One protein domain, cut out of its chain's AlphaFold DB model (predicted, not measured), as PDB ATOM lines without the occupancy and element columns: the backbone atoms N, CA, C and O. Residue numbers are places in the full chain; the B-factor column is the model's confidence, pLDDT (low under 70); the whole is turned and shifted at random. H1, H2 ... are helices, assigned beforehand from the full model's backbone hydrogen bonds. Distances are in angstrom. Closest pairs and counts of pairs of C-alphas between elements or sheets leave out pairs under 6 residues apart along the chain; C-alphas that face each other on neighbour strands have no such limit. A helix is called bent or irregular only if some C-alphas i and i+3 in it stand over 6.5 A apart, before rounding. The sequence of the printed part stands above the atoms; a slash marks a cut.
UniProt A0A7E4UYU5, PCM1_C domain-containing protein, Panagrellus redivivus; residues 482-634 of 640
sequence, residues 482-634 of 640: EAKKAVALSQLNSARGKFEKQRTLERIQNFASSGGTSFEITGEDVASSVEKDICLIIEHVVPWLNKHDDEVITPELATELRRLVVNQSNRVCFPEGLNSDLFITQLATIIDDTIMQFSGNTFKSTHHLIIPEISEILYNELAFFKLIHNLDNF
ATOM      1  N   GLU A 482     -49.287  75.291   0.947       81.00
ATOM      2  CA  GLU A 482     -50.661  75.623   0.576       81.00
ATOM      3  C   GLU A 482     -51.326  76.523   1.629       81.00
ATOM      4  O   GLU A 482     -51.983  77.513   1.297       81.00
ATOM      5  N   ALA A 483     -51.064  76.261   2.909       79.94
ATOM      6  CA  ALA A 483     -51.462  77.114   4.017       79.94
ATOM      7  C   ALA A 483     -50.765  78.482   3.955       79.94
ATOM      8  O   ALA A 483     -51.420  79.502   4.178       79.94
ATOM      9  N   LYS A 484     -49.476  78.536   3.579       78.88
ATOM     10  CA  LYS A 484     -48.760  79.804   3.342       78.88
ATOM     11  C   LYS A 484     -49.435  80.644   2.264       78.88
ATOM     12  O   LYS A 484     -49.710  81.823   2.490       78.88
ATOM     13  N   LYS A 485     -49.766  80.038   1.118       81.88
ATOM     14  CA  LYS A 485     -50.496  80.722   0.037       81.88
ATOM     15  C   LYS A 485     -51.854  81.236   0.504       81.88
ATOM     16  O   LYS A 485     -52.212  82.366   0.186       81.88
ATOM     17  N   ALA A 486     -52.606  80.440   1.265       80.94
ATOM     18  CA  ALA A 486     -53.917  80.842   1.772       80.94
ATOM     19  C   ALA A 486     -53.825  82.039   2.735       80.94
ATOM     20  O   ALA A 486     -54.626  82.973   2.639       80.94
ATOM     21  N   VAL A 487     -52.828  82.047   3.626       81.38
ATOM     22  CA  VAL A 487     -52.553  83.176   4.528       81.38
ATOM     23  C   VAL A 487     -52.149  84.417   3.730       81.38
ATOM     24  O   VAL A 487     -52.736  85.480   3.941       81.38
ATOM     25  N   ALA A 488     -51.240  84.279   2.760       81.69
ATOM     26  CA  ALA A 488     -50.815  85.377   1.893       81.69
ATOM     27  C   ALA A 488     -52.000  85.986   1.123       81.69
ATOM     28  O   ALA A 488     -52.216  87.197   1.147       81.69
ATOM     29  N   LEU A 489     -52.841  85.148   0.509       84.00
ATOM     30  CA  LEU A 489     -54.050  85.592  -0.188       84.00
ATOM     31  C   LEU A 489     -55.034  86.299   0.748       84.00
ATOM     32  O   LEU A 489     -55.642  87.294   0.354       84.00
ATOM     33  N   SER A 490     -55.205  85.808   1.976       83.81
ATOM     34  CA  SER A 490     -56.066  86.443   2.978       83.81
ATOM     35  C   SER A 490     -55.557  87.839   3.356       83.81
ATOM     36  O   SER A 490     -56.329  88.802   3.372       83.81
ATOM     37  N   GLN A 491     -54.246  87.980   3.577       83.00
ATOM     38  CA  GLN A 491     -53.613  89.257   3.911       83.00
ATOM     39  C   GLN A 491     -53.704  90.265   2.759       83.00
ATOM     40  O   GLN A 491     -54.115  91.404   2.987       83.00
ATOM     41  N   LEU A 492     -53.440  89.847   1.516       85.06
ATOM     42  CA  LEU A 492     -53.583  90.708   0.334       85.06
ATOM     43  C   LEU A 492     -55.033  91.155   0.108       85.06
ATOM     44  O   LEU A 492     -55.288  92.298  -0.271       85.06
ATOM     45  N   ASN A 493     -55.999  90.275   0.381       87.31
ATOM     46  CA  ASN A 493     -57.423  90.574   0.227       87.31
ATOM     47  C   ASN A 493     -58.045  91.318   1.416       87.31
ATOM     48  O   ASN A 493     -59.212  91.739   1.325       87.31
ATOM     49  N   SER A 494     -57.292  91.499   2.501       89.25
ATOM     50  CA  SER A 494     -57.718  92.271   3.664       89.25
ATOM     51  C   SER A 494     -57.976  93.736   3.292       89.25
ATOM     52  O   SER A 494     -57.485  94.254   2.285       89.25
ATOM     53  N   ALA A 495     -58.759  94.437   4.115       86.50
ATOM     54  CA  ALA A 495     -58.991  95.868   3.916       86.50
ATOM     55  C   ALA A 495     -57.676  96.672   3.945       86.50
ATOM     56  O   ALA A 495     -57.538  97.632   3.193       86.50
ATOM     57  N   ARG A 496     -56.708  96.238   4.766       85.44
ATOM     58  CA  ARG A 496     -55.373  96.835   4.859       85.44
ATOM     59  C   ARG A 496     -54.570  96.614   3.579       85.44
ATOM     60  O   ARG A 496     -54.151  97.593   2.977       85.44
ATOM     61  N   GLY A 497     -54.454  95.369   3.116       86.88
ATOM     62  CA  GLY A 497     -53.728  95.038   1.883       86.88
ATOM     63  C   GLY A 497     -54.290  95.762   0.656       86.88
ATOM     64  O   GLY A 497     -53.538  96.306  -0.150       86.88
ATOM     65  N   LYS A 498     -55.621  95.874   0.558       90.81
ATOM     66  CA  LYS A 498     -56.294  96.650  -0.499       90.81
ATOM     67  C   LYS A 498     -56.014  98.148  -0.412       90.81
ATOM     68  O   LYS A 498     -55.823  98.784  -1.444       90.81
ATOM     69  N   PHE A 499     -56.014  98.711   0.794       88.75
ATOM     70  CA  PHE A 499     -55.717 100.127   0.997       88.75
ATOM     71  C   PHE A 499     -54.252 100.447   0.677       88.75
ATOM     72  O   PHE A 499     -53.987 101.409  -0.037       88.75
ATOM     73  N   GLU A 500     -53.312  99.618   1.136       88.81
ATOM     74  CA  GLU A 500     -51.883  99.746   0.825       88.81
ATOM     75  C   GLU A 500     -51.621  99.615  -0.683       88.81
ATOM     76  O   GLU A 500     -50.902 100.442  -1.252       88.81
ATOM     77  N   LYS A 501     -52.287  98.663  -1.357       92.81
ATOM     78  CA  LYS A 501     -52.254  98.531  -2.820       92.81
ATOM     79  C   LYS A 501     -52.738  99.804  -3.500       92.81
ATOM     80  O   LYS A 501     -52.020 100.371  -4.316       92.81
ATOM     81  N   GLN A 502     -53.933 100.277  -3.146       93.25
ATOM     82  CA  GLN A 502     -54.522 101.468  -3.756       93.25
ATOM     83  C   GLN A 502     -53.621 102.696  -3.578       93.25
ATOM     84  O   GLN A 502     -53.343 103.406  -4.541       93.25
ATOM     85  N   ARG A 503     -53.114 102.908  -2.360       91.25
ATOM     86  CA  ARG A 503     -52.195 104.002  -2.037       91.25
ATOM     87  C   ARG A 503     -50.912 103.942  -2.871       91.25
ATOM     88  O   ARG A 503     -50.484 104.965  -3.404       91.25
ATOM     89  N   THR A 504     -50.324 102.752  -3.000       90.94
ATOM     90  CA  THR A 504     -49.105 102.530  -3.793       90.94
ATOM     91  C   THR A 504     -49.343 102.867  -5.266       90.94
ATOM     92  O   THR A 504     -48.569 103.611  -5.871       90.94
ATOM     93  N   LEU A 505     -50.450 102.383  -5.836       93.94
ATOM     94  CA  LEU A 505     -50.809 102.645  -7.232       93.94
ATOM     95  C   LEU A 505     -51.062 104.135  -7.496       93.94
ATOM     96  O   LEU A 505     -50.575 104.667  -8.495       93.94
ATOM     97  N   GLU A 506     -51.748 104.836  -6.591       92.25
ATOM     98  CA  GLU A 506     -51.966 106.286  -6.696       92.25
ATOM     99  C   GLU A 506     -50.647 107.068  -6.657       92.25
ATOM    100  O   GLU A 506     -50.440 107.993  -7.447       92.25
ATOM    101  N   ARG A 507     -49.716 106.682  -5.776       91.06
ATOM    102  CA  ARG A 507     -48.392 107.309  -5.688       91.06
ATOM    103  C   ARG A 507     -47.602 107.123  -6.983       91.06
ATOM    104  O   ARG A 507     -47.039 108.091  -7.497       91.06
ATOM    105  N   ILE A 508     -47.605 105.913  -7.540       92.38
ATOM    106  CA  ILE A 508     -46.943 105.611  -8.814       92.38
ATOM    107  C   ILE A 508     -47.576 106.394  -9.966       92.38
ATOM    108  O   ILE A 508     -46.863 106.966 -10.790       92.38
ATOM    109  N   GLN A 509     -48.903 106.483 -10.010       91.06
ATOM    110  CA  GLN A 509     -49.599 107.239 -11.045       91.06
ATOM    111  C   GLN A 509     -49.262 108.738 -10.987       91.06
ATOM    112  O   GLN A 509     -49.048 109.369 -12.028       91.06
ATOM    113  N   ASN A 510     -49.151 109.304  -9.782       88.94
ATOM    114  CA  ASN A 510     -48.719 110.688  -9.586       88.94
ATOM    115  C   ASN A 510     -47.265 110.903 -10.042       88.94
ATOM    116  O   ASN A 510     -46.984 111.884 -10.729       88.94
ATOM    117  N   PHE A 511     -46.364 109.969  -9.727       89.00
ATOM    118  CA  PHE A 511     -44.968 109.992 -10.180       89.00
ATOM    119  C   PHE A 511     -44.836 109.897 -11.708       89.00
ATOM    120  O   PHE A 511     -44.093 110.654 -12.333       89.00
ATOM    121  N   ALA A 512     -45.592 108.998 -12.335       87.62
ATOM    122  CA  ALA A 512     -45.627 108.873 -13.788       87.62
ATOM    123  C   ALA A 512     -46.122 110.167 -14.450       87.62
ATOM    124  O   ALA A 512     -45.578 110.604 -15.465       87.62
ATOM    125  N   SER A 513     -47.120 110.812 -13.842       86.69
ATOM    126  CA  SER A 513     -47.694 112.069 -14.331       86.69
ATOM    127  C   SER A 513     -46.745 113.265 -14.184       86.69
ATOM    128  O   SER A 513     -46.860 114.223 -14.946       86.69
ATOM    129  N   SER A 514     -45.798 113.225 -13.239       85.19
ATOM    130  CA  SER A 514     -44.793 114.279 -13.040       85.19
ATOM    131  C   SER A 514     -43.537 114.115 -13.908       85.19
ATOM    132  O   SER A 514     -42.622 114.931 -13.817       85.19
ATOM    133  N   GLY A 515     -43.488 113.098 -14.776       77.69
ATOM    134  CA  GLY A 515     -42.356 112.857 -15.676       77.69
ATOM    135  C   GLY A 515     -41.187 112.099 -15.037       77.69
ATOM    136  O   GLY A 515     -40.123 112.017 -15.645       77.69
ATOM    137  N   GLY A 516     -41.380 111.523 -13.847       74.88
ATOM    138  CA  GLY A 516     -40.473 110.526 -13.280       74.88
ATOM    139  C   GLY A 516     -39.181 111.060 -12.648       74.88
ATOM    140  O   GLY A 516     -38.132 110.438 -12.793       74.88
ATOM    141  N   THR A 517     -39.215 112.212 -11.971       68.56
ATOM    142  CA  THR A 517     -38.000 112.872 -11.451       68.56
ATOM    143  C   THR A 517     -37.358 112.201 -10.226       68.56
ATOM    144  O   THR A 517     -36.142 112.285 -10.094       68.56
ATOM    145  N   SER A 518     -38.142 111.567  -9.347       74.69
ATOM    146  CA  SER A 518     -37.783 110.578  -8.295       74.69
ATOM    147  C   SER A 518     -38.978 110.453  -7.329       74.69
ATOM    148  O   SER A 518     -39.758 111.403  -7.210       74.69
ATOM    149  N   PHE A 519     -39.159 109.314  -6.655       77.81
ATOM    150  CA  PHE A 519     -40.091 109.225  -5.528       77.81
ATOM    151  C   PHE A 519     -39.474 109.867  -4.278       77.81
ATOM    152  O   PHE A 519     -38.573 109.312  -3.653       77.81
ATOM    153  N   GLU A 520     -40.006 111.010  -3.843       67.50
ATOM    154  CA  GLU A 520     -39.739 111.518  -2.495       67.50
ATOM    155  C   GLU A 520     -40.541 110.690  -1.480       67.50
ATOM    156  O   GLU A 520     -41.682 111.008  -1.147       67.50
ATOM    157  N   ILE A 521     -39.950 109.599  -0.987       63.00
ATOM    158  CA  ILE A 521     -40.461 108.910   0.202       63.00
ATOM    159  C   ILE A 521     -40.070 109.773   1.406       63.00
ATOM    160  O   ILE A 521     -38.976 109.643   1.958       63.00
ATOM    161  N   THR A 522     -40.929 110.721   1.781       53.19
ATOM    162  CA  THR A 522     -40.730 111.518   2.995       53.19
ATOM    163  C   THR A 522     -40.788 110.586   4.207       53.19
ATOM    164  O   THR A 522     -41.662 109.732   4.304       53.19
ATOM    165  N   GLY A 523     -39.840 110.721   5.138       47.03
ATOM    166  CA  GLY A 523     -39.641 109.777   6.252       47.03
ATOM    167  C   GLY A 523     -40.806 109.618   7.245       47.03
ATOM    168  O   GLY A 523     -40.686 108.824   8.172       47.03
ATOM    169  N   GLU A 524     -41.917 110.341   7.071       48.44
ATOM    170  CA  GLU A 524     -43.169 110.133   7.818       48.44
ATOM    171  C   GLU A 524     -44.089 109.082   7.172       48.44
ATOM    172  O   GLU A 524     -44.911 108.479   7.864       48.44
ATOM    173  N   ASP A 525     -43.911 108.789   5.881       55.94
ATOM    174  CA  ASP A 525     -44.610 107.712   5.195       55.94
ATOM    175  C   ASP A 525     -43.844 106.401   5.384       55.94
ATOM    176  O   ASP A 525     -42.883 106.103   4.672       55.94
ATOM    177  N   VAL A 526     -44.293 105.579   6.338       58.12
ATOM    178  CA  VAL A 526     -43.847 104.183   6.472       58.12
ATOM    179  C   VAL A 526     -44.409 103.383   5.290       58.12
ATOM    180  O   VAL A 526     -45.374 102.637   5.419       58.12
ATOM    181  N   ALA A 527     -43.847 103.610   4.102       66.00
ATOM    182  CA  ALA A 527     -44.109 102.816   2.914       66.00
ATOM    183  C   ALA A 527     -43.724 101.364   3.210       66.00
ATOM    184  O   ALA A 527     -42.657 101.110   3.790       66.00
ATOM    185  N   SER A 528     -44.583 100.423   2.820       78.31
ATOM    186  CA  SER A 528     -44.282  98.999   2.968       78.31
ATOM    187  C   SER A 528     -43.016  98.644   2.180       78.31
ATOM    188  O   SER A 528     -42.623  99.346   1.242       78.31
ATOM    189  N   SER A 529     -42.347  97.547   2.549       82.94
ATOM    190  CA  SER A 529     -41.179  97.064   1.797       82.94
ATOM    191  C   SER A 529     -41.541  96.801   0.326       82.94
ATOM    192  O   SER A 529     -40.751  97.070  -0.570       82.94
ATOM    193  N   VAL A 530     -42.754  96.296   0.067       88.31
ATOM    194  CA  VAL A 530     -43.317  96.074  -1.273       88.31
ATOM    195  C   VAL A 530     -43.436  97.390  -2.034       88.31
ATOM    196  O   VAL A 530     -42.981  97.484  -3.168       88.31
ATOM    197  N   GLU A 531     -44.017  98.417  -1.414       90.12
ATOM    198  CA  GLU A 531     -44.196  99.719  -2.051       90.12
ATOM    199  C   GLU A 531     -42.854 100.349  -2.449       90.12
ATOM    200  O   GLU A 531     -42.715 100.848  -3.566       90.12
ATOM    201  N   LYS A 532     -41.852 100.289  -1.564       89.56
ATOM    202  CA  LYS A 532     -40.497 100.788  -1.847       89.56
ATOM    203  C   LYS A 532     -39.884 100.093  -3.059       89.56
ATOM    204  O   LYS A 532     -39.366 100.768  -3.947       89.56
ATOM    205  N   ASP A 533     -39.990  98.769  -3.123       90.88
ATOM    206  CA  ASP A 533     -39.435  97.986  -4.224       90.88
ATOM    207  C   ASP A 533     -40.104  98.325  -5.557       90.88
ATOM    208  O   ASP A 533     -39.424  98.529  -6.564       90.88
ATOM    209  N   ILE A 534     -41.435  98.442  -5.569       93.62
ATOM    210  CA  ILE A 534     -42.175  98.803  -6.783       93.62
ATOM    211  C   ILE A 534     -41.776 100.202  -7.242       93.62
ATOM    212  O   ILE A 534     -41.495 100.386  -8.424       93.62
ATOM    213  N   CYS A 535     -41.693 101.173  -6.331       92.81
ATOM    214  CA  CYS A 535     -41.234 102.520  -6.662       92.81
ATOM    215  C   CYS A 535     -39.846 102.490  -7.325       92.81
ATOM    216  O   CYS A 535     -39.688 103.057  -8.403       92.81
ATOM    217  N   LEU A 536     -38.877 101.753  -6.767       92.88
ATOM    218  CA  LEU A 536     -37.531 101.613  -7.343       92.88
ATOM    219  C   LEU A 536     -37.536 100.971  -8.740       92.88
ATOM    220  O   LEU A 536     -36.777 101.380  -9.622       92.88
ATOM    221  N   ILE A 537     -38.393  99.973  -8.968       94.44
ATOM    222  CA  ILE A 537     -38.558  99.355 -10.290       94.44
ATOM    223  C   ILE A 537     -39.136 100.382 -11.273       94.44
ATOM    224  O   ILE A 537     -38.598 100.575 -12.367       94.44
ATOM    225  N   ILE A 538     -40.195 101.088 -10.874       95.88
ATOM    226  CA  ILE A 538     -40.894 102.071 -11.707       95.88
ATOM    227  C   ILE A 538     -40.012 103.285 -12.036       95.88
ATOM    228  O   ILE A 538     -40.084 103.786 -13.160       95.88
ATOM    229  N   GLU A 539     -39.111 103.701 -11.139       94.50
ATOM    230  CA  GLU A 539     -38.104 104.739 -11.416       94.50
ATOM    231  C   GLU A 539     -37.207 104.410 -12.612       94.50
ATOM    232  O   GLU A 539     -36.697 105.320 -13.258       94.50
ATOM    233  N   HIS A 540     -37.034 103.131 -12.949       95.06
ATOM    234  CA  HIS A 540     -36.273 102.710 -14.126       95.06
ATOM    235  C   HIS A 540     -37.160 102.490 -15.353       95.06
ATOM    236  O   HIS A 540     -36.720 102.717 -16.482       95.06
ATOM    237  N   VAL A 541     -38.406 102.056 -15.145       95.50
ATOM    238  CA  VAL A 541     -39.371 101.807 -16.223       95.50
ATOM    239  C   VAL A 541     -39.802 103.114 -16.885       95.50
ATOM    240  O   VAL A 541     -39.779 103.205 -18.111       95.50
ATOM    241  N   VAL A 542     -40.140 104.147 -16.106       95.25
ATOM    242  CA  VAL A 542     -40.652 105.419 -16.648       95.25
ATOM    243  C   VAL A 542     -39.647 106.110 -17.582       95.25
ATOM    244  O   VAL A 542     -40.034 106.444 -18.703       95.25
ATOM    245  N   PRO A 543     -38.358 106.285 -17.224       94.88
ATOM    246  CA  PRO A 543     -37.376 106.871 -18.137       94.88
ATOM    247  C   PRO A 543     -37.145 106.043 -19.400       94.88
ATOM    248  O   PRO A 543     -36.886 106.612 -20.461       94.88
ATOM    249  N   TRP A 544     -37.225 104.711 -19.305       96.44
ATOM    250  CA  TRP A 544     -37.107 103.851 -20.479       96.44
ATOM    251  C   TRP A 544     -38.285 104.066 -21.425       96.44
ATOM    252  O   TRP A 544     -38.065 104.298 -22.609       96.44
ATOM    253  N   LEU A 545     -39.515 104.080 -20.909       95.56
ATOM    254  CA  LEU A 545     -40.689 104.321 -21.742       95.56
ATOM    255  C   LEU A 545     -40.647 105.722 -22.383       95.56
ATOM    256  O   LEU A 545     -40.794 105.826 -23.598       95.56
ATOM    257  N   ASN A 546     -40.279 106.763 -21.619       94.62
ATOM    258  CA  ASN A 546     -40.093 108.130 -22.133       94.62
ATOM    259  C   ASN A 546     -39.069 108.197 -23.285       94.62
ATOM    260  O   ASN A 546     -39.194 109.011 -24.199       94.62
ATOM    261  N   LYS A 547     -38.023 107.358 -23.257       96.56
ATOM    262  CA  LYS A 547     -37.009 107.293 -24.323       96.56
ATOM    263  C   LYS A 547     -37.573 106.718 -25.628       96.56
ATOM    264  O   LYS A 547     -37.082 107.073 -26.697       96.56
ATOM    265  N   HIS A 548     -38.583 105.858 -25.531       96.38
ATOM    266  CA  HIS A 548     -39.218 105.155 -26.645       96.38
ATOM    267  C   HIS A 548     -40.633 105.688 -26.955       96.38
ATOM    268  O   HIS A 548     -41.383 105.053 -27.689       96.38
ATOM    269  N   ASP A 549     -41.005 106.862 -26.435       94.50
ATOM    270  CA  ASP A 549     -42.367 107.416 -26.477       94.50
ATOM    271  C   ASP A 549     -43.003 107.421 -27.876       94.50
ATOM    272  O   ASP A 549     -44.158 107.026 -28.059       94.50
ATOM    273  N   ASP A 550     -42.246 107.876 -28.875       96.25
ATOM    274  CA  ASP A 550     -42.732 108.027 -30.248       96.25
ATOM    275  C   ASP A 550     -42.618 106.722 -31.071       96.25
ATOM    276  O   ASP A 550     -43.028 106.684 -32.234       96.25
ATOM    277  N   GLU A 551     -42.085 105.640 -30.492       96.62
ATOM    278  CA  GLU A 551     -41.982 104.333 -31.143       96.62
ATOM    279  C   GLU A 551     -43.291 103.542 -31.022       96.62
ATOM    280  O   GLU A 551     -44.003 103.588 -30.015       96.62
ATOM    281  N   VAL A 552     -43.620 102.794 -32.080       96.69
ATOM    282  CA  VAL A 552     -44.741 101.848 -32.060       96.69
ATOM    283  C   VAL A 552     -44.310 100.603 -31.296       96.69
ATOM    284  O   VAL A 552     -43.240 100.053 -31.551       96.69
ATOM    285  N   ILE A 553     -45.171 100.132 -30.401       96.75
ATOM    286  CA  ILE A 553     -44.963  98.922 -29.611       96.75
ATOM    287  C   ILE A 553     -44.967  97.724 -30.562       96.75
ATOM    288  O   ILE A 553     -46.013  97.286 -31.051       96.75
ATOM    289  N   THR A 554     -43.763  97.238 -30.853       97.12
ATOM    290  CA  THR A 554     -43.481  96.007 -31.595       97.12
ATOM    291  C   THR A 554     -43.224  94.858 -30.618       97.12
ATOM    292  O   THR A 554     -42.874  95.117 -29.464       97.12
ATOM    293  N   PRO A 555     -43.348  93.587 -31.045       96.00
ATOM    294  CA  PRO A 555     -43.004  92.442 -30.200       96.00
ATOM    295  C   PRO A 555     -41.569  92.506 -29.655       96.00
ATOM    296  O   PRO A 555     -41.316  92.138 -28.509       96.00
ATOM    297  N   GLU A 556     -40.622  93.014 -30.447       96.38
ATOM    298  CA  GLU A 556     -39.228  93.191 -30.039       96.38
ATOM    299  C   GLU A 556     -39.102  94.224 -28.913       96.38
ATOM    300  O   GLU A 556     -38.467  93.956 -27.893       96.38
ATOM    301  N   LEU A 557     -39.766  95.371 -29.060       95.75
ATOM    302  CA  LEU A 557     -39.738  96.452 -28.077       95.75
ATOM    303  C   LEU A 557     -40.502  96.083 -26.790       95.75
ATOM    304  O   LEU A 557     -40.054  96.395 -25.686       95.75
ATOM    305  N   ALA A 558     -41.604  95.339 -26.912       95.81
ATOM    306  CA  ALA A 558     -42.313  94.743 -25.779       95.81
ATOM    307  C   ALA A 558     -41.420  93.758 -25.008       95.81
ATOM    308  O   ALA A 558     -41.342  93.803 -23.778       95.81
ATOM    309  N   THR A 559     -40.666  92.926 -25.734       96.44
ATOM    310  CA  THR A 559     -39.684  92.001 -25.155       96.44
ATOM    311  C   THR A 559     -38.579  92.757 -24.401       96.44
ATOM    312  O   THR A 559     -38.123  92.298 -23.351       96.44
ATOM    313  N   GLU A 560     -38.127  93.908 -24.904       97.38
ATOM    314  CA  GLU A 560     -37.147  94.757 -24.211       97.38
ATOM    315  C   GLU A 560     -37.704  95.359 -22.917       97.38
ATOM    316  O   GLU A 560     -37.051  95.245 -21.876       97.38
ATOM    317  N   LEU A 561     -38.922  95.909 -22.950       97.19
ATOM    318  CA  LEU A 561     -39.600  96.422 -21.758       97.19
ATOM    319  C   LEU A 561     -39.801  95.321 -20.710       97.19
ATOM    320  O   LEU A 561     -39.483  95.514 -19.537       97.19
ATOM    321  N   ARG A 562     -40.244  94.130 -21.130       96.69
ATOM    322  CA  ARG A 562     -40.368  92.958 -20.253       96.69
ATOM    323  C   ARG A 562     -39.041  92.618 -19.585       96.69
ATOM    324  O   ARG A 562     -38.989  92.452 -18.370       96.69
ATOM    325  N   ARG A 563     -37.951  92.529 -20.359       96.56
ATOM    326  CA  ARG A 563     -36.608  92.258 -19.814       96.56
ATOM    327  C   ARG A 563     -36.180  93.325 -18.818       96.56
ATOM    328  O   ARG A 563     -35.553  92.978 -17.822       96.56
ATOM    329  N   LEU A 564     -36.497  94.594 -19.073       97.25
ATOM    330  CA  LEU A 564     -36.216  95.674 -18.137       97.25
ATOM    331  C   LEU A 564     -36.961  95.461 -16.819       97.25
ATOM    332  O   LEU A 564     -36.305  95.409 -15.784       97.25
ATOM    333  N   VAL A 565     -38.290  95.305 -16.858       96.69
ATOM    334  CA  VAL A 565     -39.118  95.109 -15.655       96.69
ATOM    335  C   VAL A 565     -38.603  93.920 -14.852       96.69
ATOM    336  O   VAL A 565     -38.241  94.078 -13.693       96.69
ATOM    337  N   VAL A 566     -38.454  92.762 -15.497       94.69
ATOM    338  CA  VAL A 566     -38.005  91.521 -14.851       94.69
ATOM    339  C   VAL A 566     -36.605  91.657 -14.246       94.69
ATOM    340  O   VAL A 566     -36.386  91.245 -13.107       94.69
ATOM    341  N   ASN A 567     -35.652  92.268 -14.958       93.25
ATOM    342  CA  ASN A 567     -34.303  92.474 -14.426       93.25
ATOM    343  C   ASN A 567     -34.291  93.439 -13.239       93.25
ATOM    344  O   ASN A 567     -33.532  93.220 -12.296       93.25
ATOM    345  N   GLN A 568     -35.095  94.506 -13.272       94.00
ATOM    346  CA  GLN A 568     -35.176  95.431 -12.142       94.00
ATOM    347  C   GLN A 568     -35.856  94.773 -10.945       94.00
ATOM    348  O   GLN A 568     -35.320  94.868  -9.846       94.00
ATOM    349  N   SER A 569     -36.944  94.027 -11.151       91.75
ATOM    350  CA  SER A 569     -37.566  93.224 -10.096       91.75
ATOM    351  C   SER A 569     -36.570  92.251  -9.475       91.75
ATOM    352  O   SER A 569     -36.479  92.176  -8.256       91.75
ATOM    353  N   ASN A 570     -35.751  91.572 -10.289       88.44
ATOM    354  CA  ASN A 570     -34.744  90.658  -9.759       88.44
ATOM    355  C   ASN A 570     -33.697  91.377  -8.896       88.44
ATOM    356  O   ASN A 570     -33.338  90.913  -7.821       88.44
ATOM    357  N   ARG A 571     -33.204  92.529  -9.363       88.06
ATOM    358  CA  ARG A 571     -32.161  93.296  -8.666       88.06
ATOM    359  C   ARG A 571     -32.652  93.940  -7.376       88.06
ATOM    360  O   ARG A 571     -31.888  93.998  -6.420       88.06
ATOM    361  N   VAL A 572     -33.872  94.467  -7.385       86.75
ATOM    362  CA  VAL A 572     -34.454  95.176  -6.241       86.75
ATOM    363  C   VAL A 572     -34.897  94.182  -5.173       86.75
ATOM    364  O   VAL A 572     -34.601  94.381  -4.001       86.75
ATOM    365  N   CYS A 573     -35.548  93.089  -5.573       81.56
ATOM    366  CA  CYS A 573     -36.157  92.163  -4.623       81.56
ATOM    367  C   CYS A 573     -35.226  91.016  -4.201       81.56
ATOM    368  O   CYS A 573     -35.447  90.432  -3.143       81.56
ATOM    369  N   PHE A 574     -34.182  90.708  -4.983       79.19
ATOM    370  CA  PHE A 574     -33.231  89.617  -4.703       79.19
ATOM    371  C   PHE A 574     -31.757  90.060  -4.815       79.19
ATOM    372  O   PHE A 574     -30.989  89.485  -5.593       79.19
ATOM    373  N   PRO A 575     -31.310  91.063  -4.033       68.25
ATOM    374  CA  PRO A 575     -29.940  91.578  -4.110       68.25
ATOM    375  C   PRO A 575     -28.863  90.539  -3.738       68.25
ATOM    376  O   PRO A 575     -27.737  90.635  -4.223       68.25
ATOM    377  N   GLU A 576     -29.203  89.516  -2.943       67.88
ATOM    378  CA  GLU A 576     -28.276  88.459  -2.498       67.88
ATOM    379  C   GLU A 576     -28.199  87.235  -3.431       67.88
ATOM    380  O   GLU A 576     -27.566  86.232  -3.105       67.88
ATOM    381  N   GLY A 577     -28.835  87.279  -4.606       59.31
ATOM    382  CA  GLY A 577     -28.804  86.159  -5.555       59.31
ATOM    383  C   GLY A 577     -29.675  84.965  -5.152       59.31
ATOM    384  O   GLY A 577     -29.554  83.893  -5.746       59.31
ATOM    385  N   LEU A 578     -30.590  85.156  -4.195       58.78
ATOM    386  CA  LEU A 578     -31.739  84.280  -3.949       58.78
ATOM    387  C   LEU A 578     -32.734  84.405  -5.119       58.78
ATOM    388  O   LEU A 578     -33.851  84.888  -4.964       58.78
ATOM    389  N   ASN A 579     -32.307  84.022  -6.322       56.47
ATOM    390  CA  ASN A 579     -33.166  84.016  -7.497       56.47
ATOM    391  C   ASN A 579     -34.227  82.928  -7.316       56.47
ATOM    392  O   ASN A 579     -33.908  81.739  -7.267       56.47
ATOM    393  N   SER A 580     -35.498  83.318  -7.279       68.25
ATOM    394  CA  SER A 580     -36.573  82.383  -7.586       68.25
ATOM    395  C   SER A 580     -36.793  82.396  -9.090       68.25
ATOM    396  O   SER A 580     -37.504  83.251  -9.623       68.25
ATOM    397  N   ASP A 581     -36.175  81.436  -9.784       81.19
ATOM    398  CA  ASP A 581     -36.395  81.213 -11.220       81.19
ATOM    399  C   ASP A 581     -37.896  81.102 -11.540       81.19
ATOM    400  O   ASP A 581     -38.345  81.526 -12.606       81.19
ATOM    401  N   LEU A 582     -38.685  80.593 -10.586       82.00
ATOM    402  CA  LEU A 582     -40.137  80.513 -10.680       82.00
ATOM    403  C   LEU A 582     -40.793  81.901 -10.715       82.00
ATOM    404  O   LEU A 582     -41.572  82.160 -11.628       82.00
ATOM    405  N   PHE A 583     -40.454  82.794  -9.777       86.19
ATOM    406  CA  PHE A 583     -40.986  84.162  -9.746       86.19
ATOM    407  C   PHE A 583     -40.639  84.923 -11.023       86.19
ATOM    408  O   PHE A 583     -41.499  85.527 -11.654       86.19
ATOM    409  N   ILE A 584     -39.376  84.843 -11.441       88.62
ATOM    410  CA  ILE A 584     -38.887  85.529 -12.636       88.62
ATOM    411  C   ILE A 584     -39.586  85.023 -13.895       88.62
ATOM    412  O   ILE A 584     -39.966  85.825 -14.748       88.62
ATOM    413  N   THR A 585     -39.804  83.711 -14.000       90.75
ATOM    414  CA  THR A 585     -40.520  83.118 -15.135       90.75
ATOM    415  C   THR A 585     -41.991  83.532 -15.144       90.75
ATOM    416  O   THR A 585     -42.485  83.960 -16.183       90.75
ATOM    417  N   GLN A 586     -42.676  83.469 -13.998       91.75
ATOM    418  CA  GLN A 586     -44.085  83.863 -13.877       91.75
ATOM    419  C   GLN A 586     -44.287  85.349 -14.181       91.75
ATOM    420  O   GLN A 586     -45.113  85.696 -15.025       91.75
ATOM    421  N   LEU A 587     -43.479  86.217 -13.568       94.19
ATOM    422  CA  LEU A 587     -43.528  87.653 -13.813       94.19
ATOM    423  C   LEU A 587     -43.249  87.966 -15.285       94.19
ATOM    424  O   LEU A 587     -43.947  88.785 -15.876       94.19
ATOM    425  N   ALA A 588     -42.265  87.300 -15.902       94.62
ATOM    426  CA  ALA A 588     -41.980  87.482 -17.318       94.62
ATOM    427  C   ALA A 588     -43.191  87.134 -18.190       94.62
ATOM    428  O   ALA A 588     -43.515  87.922 -19.073       94.62
ATOM    429  N   THR A 589     -43.865  86.008 -17.938       95.56
ATOM    430  CA  THR A 589     -45.062  85.602 -18.691       95.56
ATOM    431  C   THR A 589     -46.190  86.622 -18.557       95.56
ATOM    432  O   THR A 589     -46.706  87.087 -19.568       95.56
ATOM    433  N   ILE A 590     -46.526  87.033 -17.331       96.00
ATOM    434  CA  ILE A 590     -47.636  87.965 -17.084       96.00
ATOM    435  C   ILE A 590     -47.342  89.340 -17.698       96.00
ATOM    436  O   ILE A 590     -48.206  89.948 -18.326       96.00
ATOM    437  N   ILE A 591     -46.109  89.835 -17.554       96.25
ATOM    438  CA  ILE A 591     -45.703  91.121 -18.130       96.25
ATOM    439  C   ILE A 591     -45.708  91.066 -19.663       96.25
ATOM    440  O   ILE A 591     -46.107  92.045 -20.293       96.25
ATOM    441  N   ASP A 592     -45.299  89.946 -20.268       94.62
ATOM    442  CA  ASP A 592     -45.353  89.769 -21.723       94.62
ATOM    443  C   ASP A 592     -46.793  89.859 -22.236       94.62
ATOM    444  O   ASP A 592     -47.088  90.685 -23.101       94.62
ATOM    445  N   ASP A 593     -47.699  89.083 -21.637       95.50
ATOM    446  CA  ASP A 593     -49.115  89.053 -22.007       95.50
ATOM    447  C   ASP A 593     -49.774  90.429 -21.848       95.50
ATOM    448  O   ASP A 593     -50.572  90.846 -22.692       95.50
ATOM    449  N   THR A 594     -49.416  91.174 -20.801       95.75
ATOM    450  CA  THR A 594     -49.942  92.520 -20.552       95.75
ATOM    451  C   THR A 594     -49.405  93.545 -21.545       95.75
ATOM    452  O   THR A 594     -50.185  94.291 -22.136       95.75
ATOM    453  N   ILE A 595     -48.091  93.593 -21.790       94.88
ATOM    454  CA  ILE A 595     -47.510  94.578 -22.719       94.88
ATOM    455  C   ILE A 595     -47.982  94.308 -24.153       94.88
ATOM    456  O   ILE A 595     -48.270  95.246 -24.901       94.88
ATOM    457  N   MET A 596     -48.113  93.035 -24.535       95.44
ATOM    458  CA  MET A 596     -48.528  92.647 -25.882       95.44
ATOM    459  C   MET A 596     -49.925  93.156 -26.258       95.44
ATOM    460  O   MET A 596     -50.163  93.406 -27.443       95.44
ATOM    461  N   GLN A 597     -50.813  93.413 -25.291       96.12
ATOM    462  CA  GLN A 597     -52.133  94.014 -25.533       96.12
ATOM    463  C   GLN A 597     -52.054  95.437 -26.105       96.12
ATOM    464  O   GLN A 597     -52.984  95.895 -26.771       96.12
ATOM    465  N   PHE A 598     -50.934  96.134 -25.898       95.50
ATOM    466  CA  PHE A 598     -50.714  97.491 -26.399       95.50
ATOM    467  C   PHE A 598     -50.028  97.530 -27.771       95.50
ATOM    468  O   PHE A 598     -49.829  98.620 -28.317       95.50
ATOM    469  N   SER A 599     -49.710  96.368 -28.355       94.31
ATOM    470  CA  SER A 599     -49.045  96.255 -29.657       94.31
ATOM    471  C   SER A 599     -49.748  97.064 -30.746       94.31
ATOM    472  O   SER A 599     -50.975  97.075 -30.857       94.31
ATOM    473  N   GLY A 600     -48.959  97.737 -31.584       93.81
ATOM    474  CA  GLY A 600     -49.473  98.591 -32.658       93.81
ATOM    475  C   GLY A 600     -49.872 100.009 -32.230       93.81
ATOM    476  O   GLY A 600     -50.162 100.831 -33.099       93.81
ATOM    477  N   ASN A 601     -49.832 100.332 -30.933       96.69
ATOM    478  CA  ASN A 601     -49.929 101.706 -30.433       96.69
ATOM    479  C   ASN A 601     -48.537 102.278 -30.136       96.69
ATOM    480  O   ASN A 601     -47.565 101.537 -30.057       96.69
ATOM    481  N   THR A 602     -48.434 103.593 -29.946       97.00
ATOM    482  CA  THR A 602     -47.188 104.226 -29.460       97.00
ATOM    483  C   THR A 602     -47.118 104.214 -27.934       97.00
ATOM    484  O   THR A 602     -48.169 104.301 -27.277       97.00
ATOM    485  N   PHE A 603     -45.916 104.168 -27.350       94.06
ATOM    486  CA  PHE A 603     -45.759 104.248 -25.889       94.06
ATOM    487  C   PHE A 603     -46.328 105.550 -25.322       94.06
ATOM    488  O   PHE A 603     -47.087 105.518 -24.358       94.06
ATOM    489  N   LYS A 604     -46.129 106.674 -26.007       94.06
ATOM    490  CA  LYS A 604     -46.696 107.975 -25.635       94.06
ATOM    491  C   LYS A 604     -48.212 107.956 -25.467       94.06
ATOM    492  O   LYS A 604     -48.758 108.563 -24.548       94.06
ATOM    493  N   SER A 605     -48.919 107.246 -26.350       94.69
ATOM    494  CA  SER A 605     -50.380 107.111 -26.267       94.69
ATOM    495  C   SER A 605     -50.850 106.141 -25.181       94.69
ATOM    496  O   SER A 605     -52.007 106.208 -24.780       94.69
ATOM    497  N   THR A 606     -49.980 105.251 -24.701       95.00
ATOM    498  CA  THR A 606     -50.332 104.136 -23.805       95.00
ATOM    499  C   THR A 606     -49.655 104.209 -22.436       95.00
ATOM    500  O   THR A 606     -49.989 103.424 -21.559       95.00
ATOM    501  N   HIS A 607     -48.789 105.197 -22.197       90.19
ATOM    502  CA  HIS A 607     -48.065 105.433 -20.944       90.19
ATOM    503  C   HIS A 607     -48.961 105.372 -19.702       90.19
ATOM    504  O   HIS A 607     -48.681 104.667 -18.735       90.19
ATOM    505  N   HIS A 608     -50.086 106.085 -19.773       91.25
ATOM    506  CA  HIS A 608     -51.081 106.181 -18.709       91.25
ATOM    507  C   HIS A 608     -51.841 104.871 -18.442       91.25
ATOM    508  O   HIS A 608     -52.570 104.805 -17.458       91.25
ATOM    509  N   LEU A 609     -51.690 103.862 -19.306       94.94
ATOM    510  CA  LEU A 609     -52.269 102.524 -19.161       94.94
ATOM    511  C   LEU A 609     -51.194 101.514 -18.744       94.94
ATOM    512  O   LEU A 609     -51.375 100.798 -17.769       94.94
ATOM    513  N   ILE A 610     -50.041 101.511 -19.420       95.75
ATOM    514  CA  ILE A 610     -48.958 100.546 -19.184       95.75
ATOM    515  C   ILE A 610     -48.385 100.672 -17.772       95.75
ATOM    516  O   ILE A 610     -48.134  99.658 -17.125       95.75
ATOM    517  N   ILE A 611     -48.173 101.895 -17.273       95.75
ATOM    518  CA  ILE A 611     -47.559 102.088 -15.953       95.75
ATOM    519  C   ILE A 611     -48.466 101.553 -14.829       95.75
ATOM    520  O   ILE A 611     -47.963 100.766 -14.022       95.75
ATOM    521  N   PRO A 612     -49.769 101.899 -14.761       95.38
ATOM    522  CA  PRO A 612     -50.681 101.286 -13.795       95.38
ATOM    523  C   PRO A 612     -50.747  99.759 -13.889       95.38
ATOM    524  O   PRO A 612     -50.652  99.104 -12.857       95.38
ATOM    525  N   GLU A 613     -50.832  99.197 -15.099       96.88
ATOM    526  CA  GLU A 613     -50.911  97.742 -15.311       96.88
ATOM    527  C   GLU A 613     -49.655  97.019 -14.802       96.88
ATOM    528  O   GLU A 613     -49.742  96.075 -14.016       96.88
ATOM    529  N   ILE A 614     -48.461  97.506 -15.167       96.44
ATOM    530  CA  ILE A 614     -47.194  96.954 -14.661       96.44
ATOM    531  C   ILE A 614     -47.121  97.094 -13.137       96.44
ATOM    532  O   ILE A 614     -46.697  96.166 -12.457       96.44
ATOM    533  N   SER A 615     -47.544  98.233 -12.586       96.31
ATOM    534  CA  SER A 615     -47.502  98.486 -11.141       96.31
ATOM    535  C   SER A 615     -48.443  97.568 -10.365       96.31
ATOM    536  O   SER A 615     -48.092  97.096  -9.286       96.31
ATOM    537  N   GLU A 616     -49.625  97.285 -10.913       96.06
ATOM    538  CA  GLU A 616     -50.580  96.354 -10.324       96.06
ATOM    539  C   GLU A 616     -50.055  94.916 -10.342       96.06
ATOM    540  O   GLU A 616     -50.129  94.235  -9.316       96.06
ATOM    541  N   ILE A 617     -49.482  94.480 -11.466       96.19
ATOM    542  CA  ILE A 617     -48.837  93.165 -11.579       96.19
ATOM    543  C   ILE A 617     -47.702  93.060 -10.564       96.19
ATOM    544  O   ILE A 617     -47.684  92.129  -9.764       96.19
ATOM    545  N   LEU A 618     -46.797  94.043 -10.533       94.94
ATOM    546  CA  LEU A 618     -45.690  94.068  -9.580       94.94
ATOM    547  C   LEU A 618     -46.190  94.012  -8.136       94.94
ATOM    548  O   LEU A 618     -45.630  93.258  -7.351       94.94
ATOM    549  N   TYR A 619     -47.249  94.745  -7.784       94.44
ATOM    550  CA  TYR A 619     -47.806  94.687  -6.435       94.44
ATOM    551  C   TYR A 619     -48.325  93.297  -6.089       94.44
ATOM    552  O   TYR A 619     -47.970  92.761  -5.042       94.44
ATOM    553  N   ASN A 620     -49.149  92.705  -6.953       92.88
ATOM    554  CA  ASN A 620     -49.735  91.394  -6.692       92.88
ATOM    555  C   ASN A 620     -48.643  90.319  -6.574       92.88
ATOM    556  O   ASN A 620     -48.620  89.585  -5.587       92.88
ATOM    557  N   GLU A 621     -47.720  90.273  -7.537       92.00
ATOM    558  CA  GLU A 621     -46.678  89.247  -7.604       92.00
ATOM    559  C   GLU A 621     -45.631  89.423  -6.497       92.00
ATOM    560  O   GLU A 621     -45.290  88.459  -5.815       92.00
ATOM    561  N   LEU A 622     -45.144  90.648  -6.254       88.94
ATOM    562  CA  LEU A 622     -44.137  90.893  -5.215       88.94
ATOM    563  C   LEU A 622     -44.703  90.715  -3.814       88.94
ATOM    564  O   LEU A 622     -44.041  90.113  -2.970       88.94
ATOM    565  N   ALA A 623     -45.910  91.216  -3.552       87.25
ATOM    566  CA  ALA A 623     -46.507  91.070  -2.234       87.25
ATOM    567  C   ALA A 623     -46.808  89.595  -1.940       87.25
ATOM    568  O   ALA A 623     -46.477  89.108  -0.864       87.25
ATOM    569  N   PHE A 624     -47.342  88.848  -2.910       86.06
ATOM    570  CA  PHE A 624     -47.553  87.409  -2.758       86.06
ATOM    571  C   PHE A 624     -46.239  86.655  -2.536       86.06
ATOM    572  O   PHE A 624     -46.139  85.847  -1.611       86.06
ATOM    573  N   PHE A 625     -45.208  86.960  -3.329       84.06
ATOM    574  CA  PHE A 625     -43.907  86.313  -3.212       84.06
ATOM    575  C   PHE A 625     -43.244  86.580  -1.854       84.06
ATOM    576  O   PHE A 625     -42.797  85.645  -1.187       84.06
ATOM    577  N   LYS A 626     -43.223  87.841  -1.402       82.25
ATOM    578  CA  LYS A 626     -42.654  88.211  -0.098       82.25
ATOM    579  C   LYS A 626     -43.383  87.548   1.067       82.25
ATOM    580  O   LYS A 626     -42.716  87.109   2.002       82.25
ATOM    581  N   LEU A 627     -44.708  87.422   0.986       79.50
ATOM    582  CA  LEU A 627     -45.522  86.765   2.010       79.50
ATOM    583  C   LEU A 627     -45.286  85.251   2.078       79.50
ATOM    584  O   LEU A 627     -45.219  84.695   3.169       79.50
ATOM    585  N   ILE A 628     -45.122  84.570   0.941       74.31
ATOM    586  CA  ILE A 628     -44.842  83.122   0.924       74.31
ATOM    587  C   ILE A 628     -43.443  82.816   1.448       74.31
ATOM    588  O   ILE A 628     -43.242  81.859   2.198       74.31
ATOM    589  N   HIS A 629     -42.470  83.627   1.045       69.81
ATOM    590  CA  HIS A 629     -41.068  83.403   1.370       69.81
ATOM    591  C   HIS A 629     -40.625  84.106   2.660       69.81
ATOM    592  O   HIS A 629     -39.441  84.059   2.988       69.81
ATOM    593  N   ASN A 630     -41.558  84.719   3.404       64.62
ATOM    594  CA  ASN A 630     -41.292  85.491   4.622       64.62
ATOM    595  C   ASN A 630     -40.128  86.486   4.444       64.62
ATOM    596  O   ASN A 630     -39.317  86.671   5.352       64.62
ATOM    597  N   LEU A 631     -40.008  87.116   3.270       59.12
ATOM    598  CA  LEU A 631     -38.829  87.930   2.945       59.12
ATOM    599  C   LEU A 631     -38.715  89.190   3.806       59.12
ATOM    600  O   LEU A 631     -37.613  89.672   4.049       59.12
ATOM    601  N   ASP A 632     -39.834  89.668   4.350       53.38
ATOM    602  CA  ASP A 632     -39.840  90.786   5.293       53.38
ATOM    603  C   ASP A 632     -39.155  90.444   6.632       53.38
ATOM    604  O   ASP A 632     -38.683  91.348   7.318       53.38
ATOM    605  N   ASN A 633     -39.001  89.155   6.975       43.97
ATOM    606  CA  ASN A 633     -38.296  88.724   8.188       43.97
ATOM    607  C   ASN A 633     -36.765  88.741   8.049       43.97
ATOM    608  O   ASN A 633     -36.077  88.727   9.069       43.97
ATOM    609  N   PHE A 634     -36.210  88.778   6.832       40.78
ATOM    610  CA  PHE A 634     -34.754  88.844   6.637       40.78
ATOM    611  C   PHE A 634     -34.217  90.269   6.810       40.78
ATOM    612  O   PHE A 634     -33.142  90.452   7.373       40.78
TER     613      PHE A 634
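Overview. This is residues 482 to 634 of the 640 residues of the protein "PCM1_C domain-containing protein" of Panagrellus redivivus (UniProt A0A7E4UYU5). Five helices, H2 to H6, pack roughly side by side as a bundle, with the long H6 in the core and H2, H3, H4 and H5 set round it in an open arc. H1 packs slantwise on the last residues of H6, at one end of the bundle. The printed part has 153 residues with six named helices, H1 to H6 in chain order, and no named strand; the class is all helix. The whole is compact, with a radius of gyration of the C-alphas of 15.4 A and spans of 45 by 35 by 29 A.

Arrangement. Start with H1, residues 482 to 493, and H2, residues 495 to 513: they are close but not clearly touching, with C-alphas 491 and 497 closest at 6.1 A. H3, residues 529 to 547, touches residues 504 to 512 of H2 at a shallow tilt of 26 degrees, the same way; the closest C-alphas are Thr 504 and Glu 531, 5.9 A. Go on to H4, residues 555 to 573, which forms a hairpin with H3; C-alphas 537 and 568 are closest at 5.5 A. H5, residues 581 to 596, forms a hairpin with H4 at 38 degrees, a tilt only just steep; the closest C-alphas, 562 and 591, are 6.0 A apart. H6, residues 603 to 628, is the hub, touching H1, H2, H3 and H5. Its closest C-alpha pairs are 488 and 627 at 5.5 A, 505 and 615 at 6.6 A, 530 and 623 at 6.0 A, and 591 and 614 at 6.9 A. H5 and H6 form a hairpin, H4 and H6 are near each other, and H2 and H5 are apart. H6 is irregular, with C-alphas 605 and 608 7.6 A apart, and has a kink of 42 degrees near residue 610. Every O i to N i+4 pair is within hydrogen-bond range in H1, H2, H4 and H5; H3 has 13 of 15 and H6 19 of 22.

Along the chain. Find C-alpha 482 at (-50.661, 75.623, 0.576); from there H1 runs 16.4 A to C-alpha 493. H2 spans 26.9 A, H3 28.4 A, H4 26.5 A and H5 22.2 A. Find C-alpha 603 at (-45.759, 104.248, -25.889); H6 runs 34.1 A from there to C-alpha 628 at (-44.842, 83.122, 0.924).

Size, cuts and confidence. The C-alphas of Ala 483 and Asp 550 are the two farthest apart, 47.0 A. The printed part has no cut. The link from H2 to H3, residues 514 to 528, is long. The mean pLDDT of the printed part is 86.4; look for values under 70 at residues 517, 520 to 527, 575 to 580 and 629 to 634.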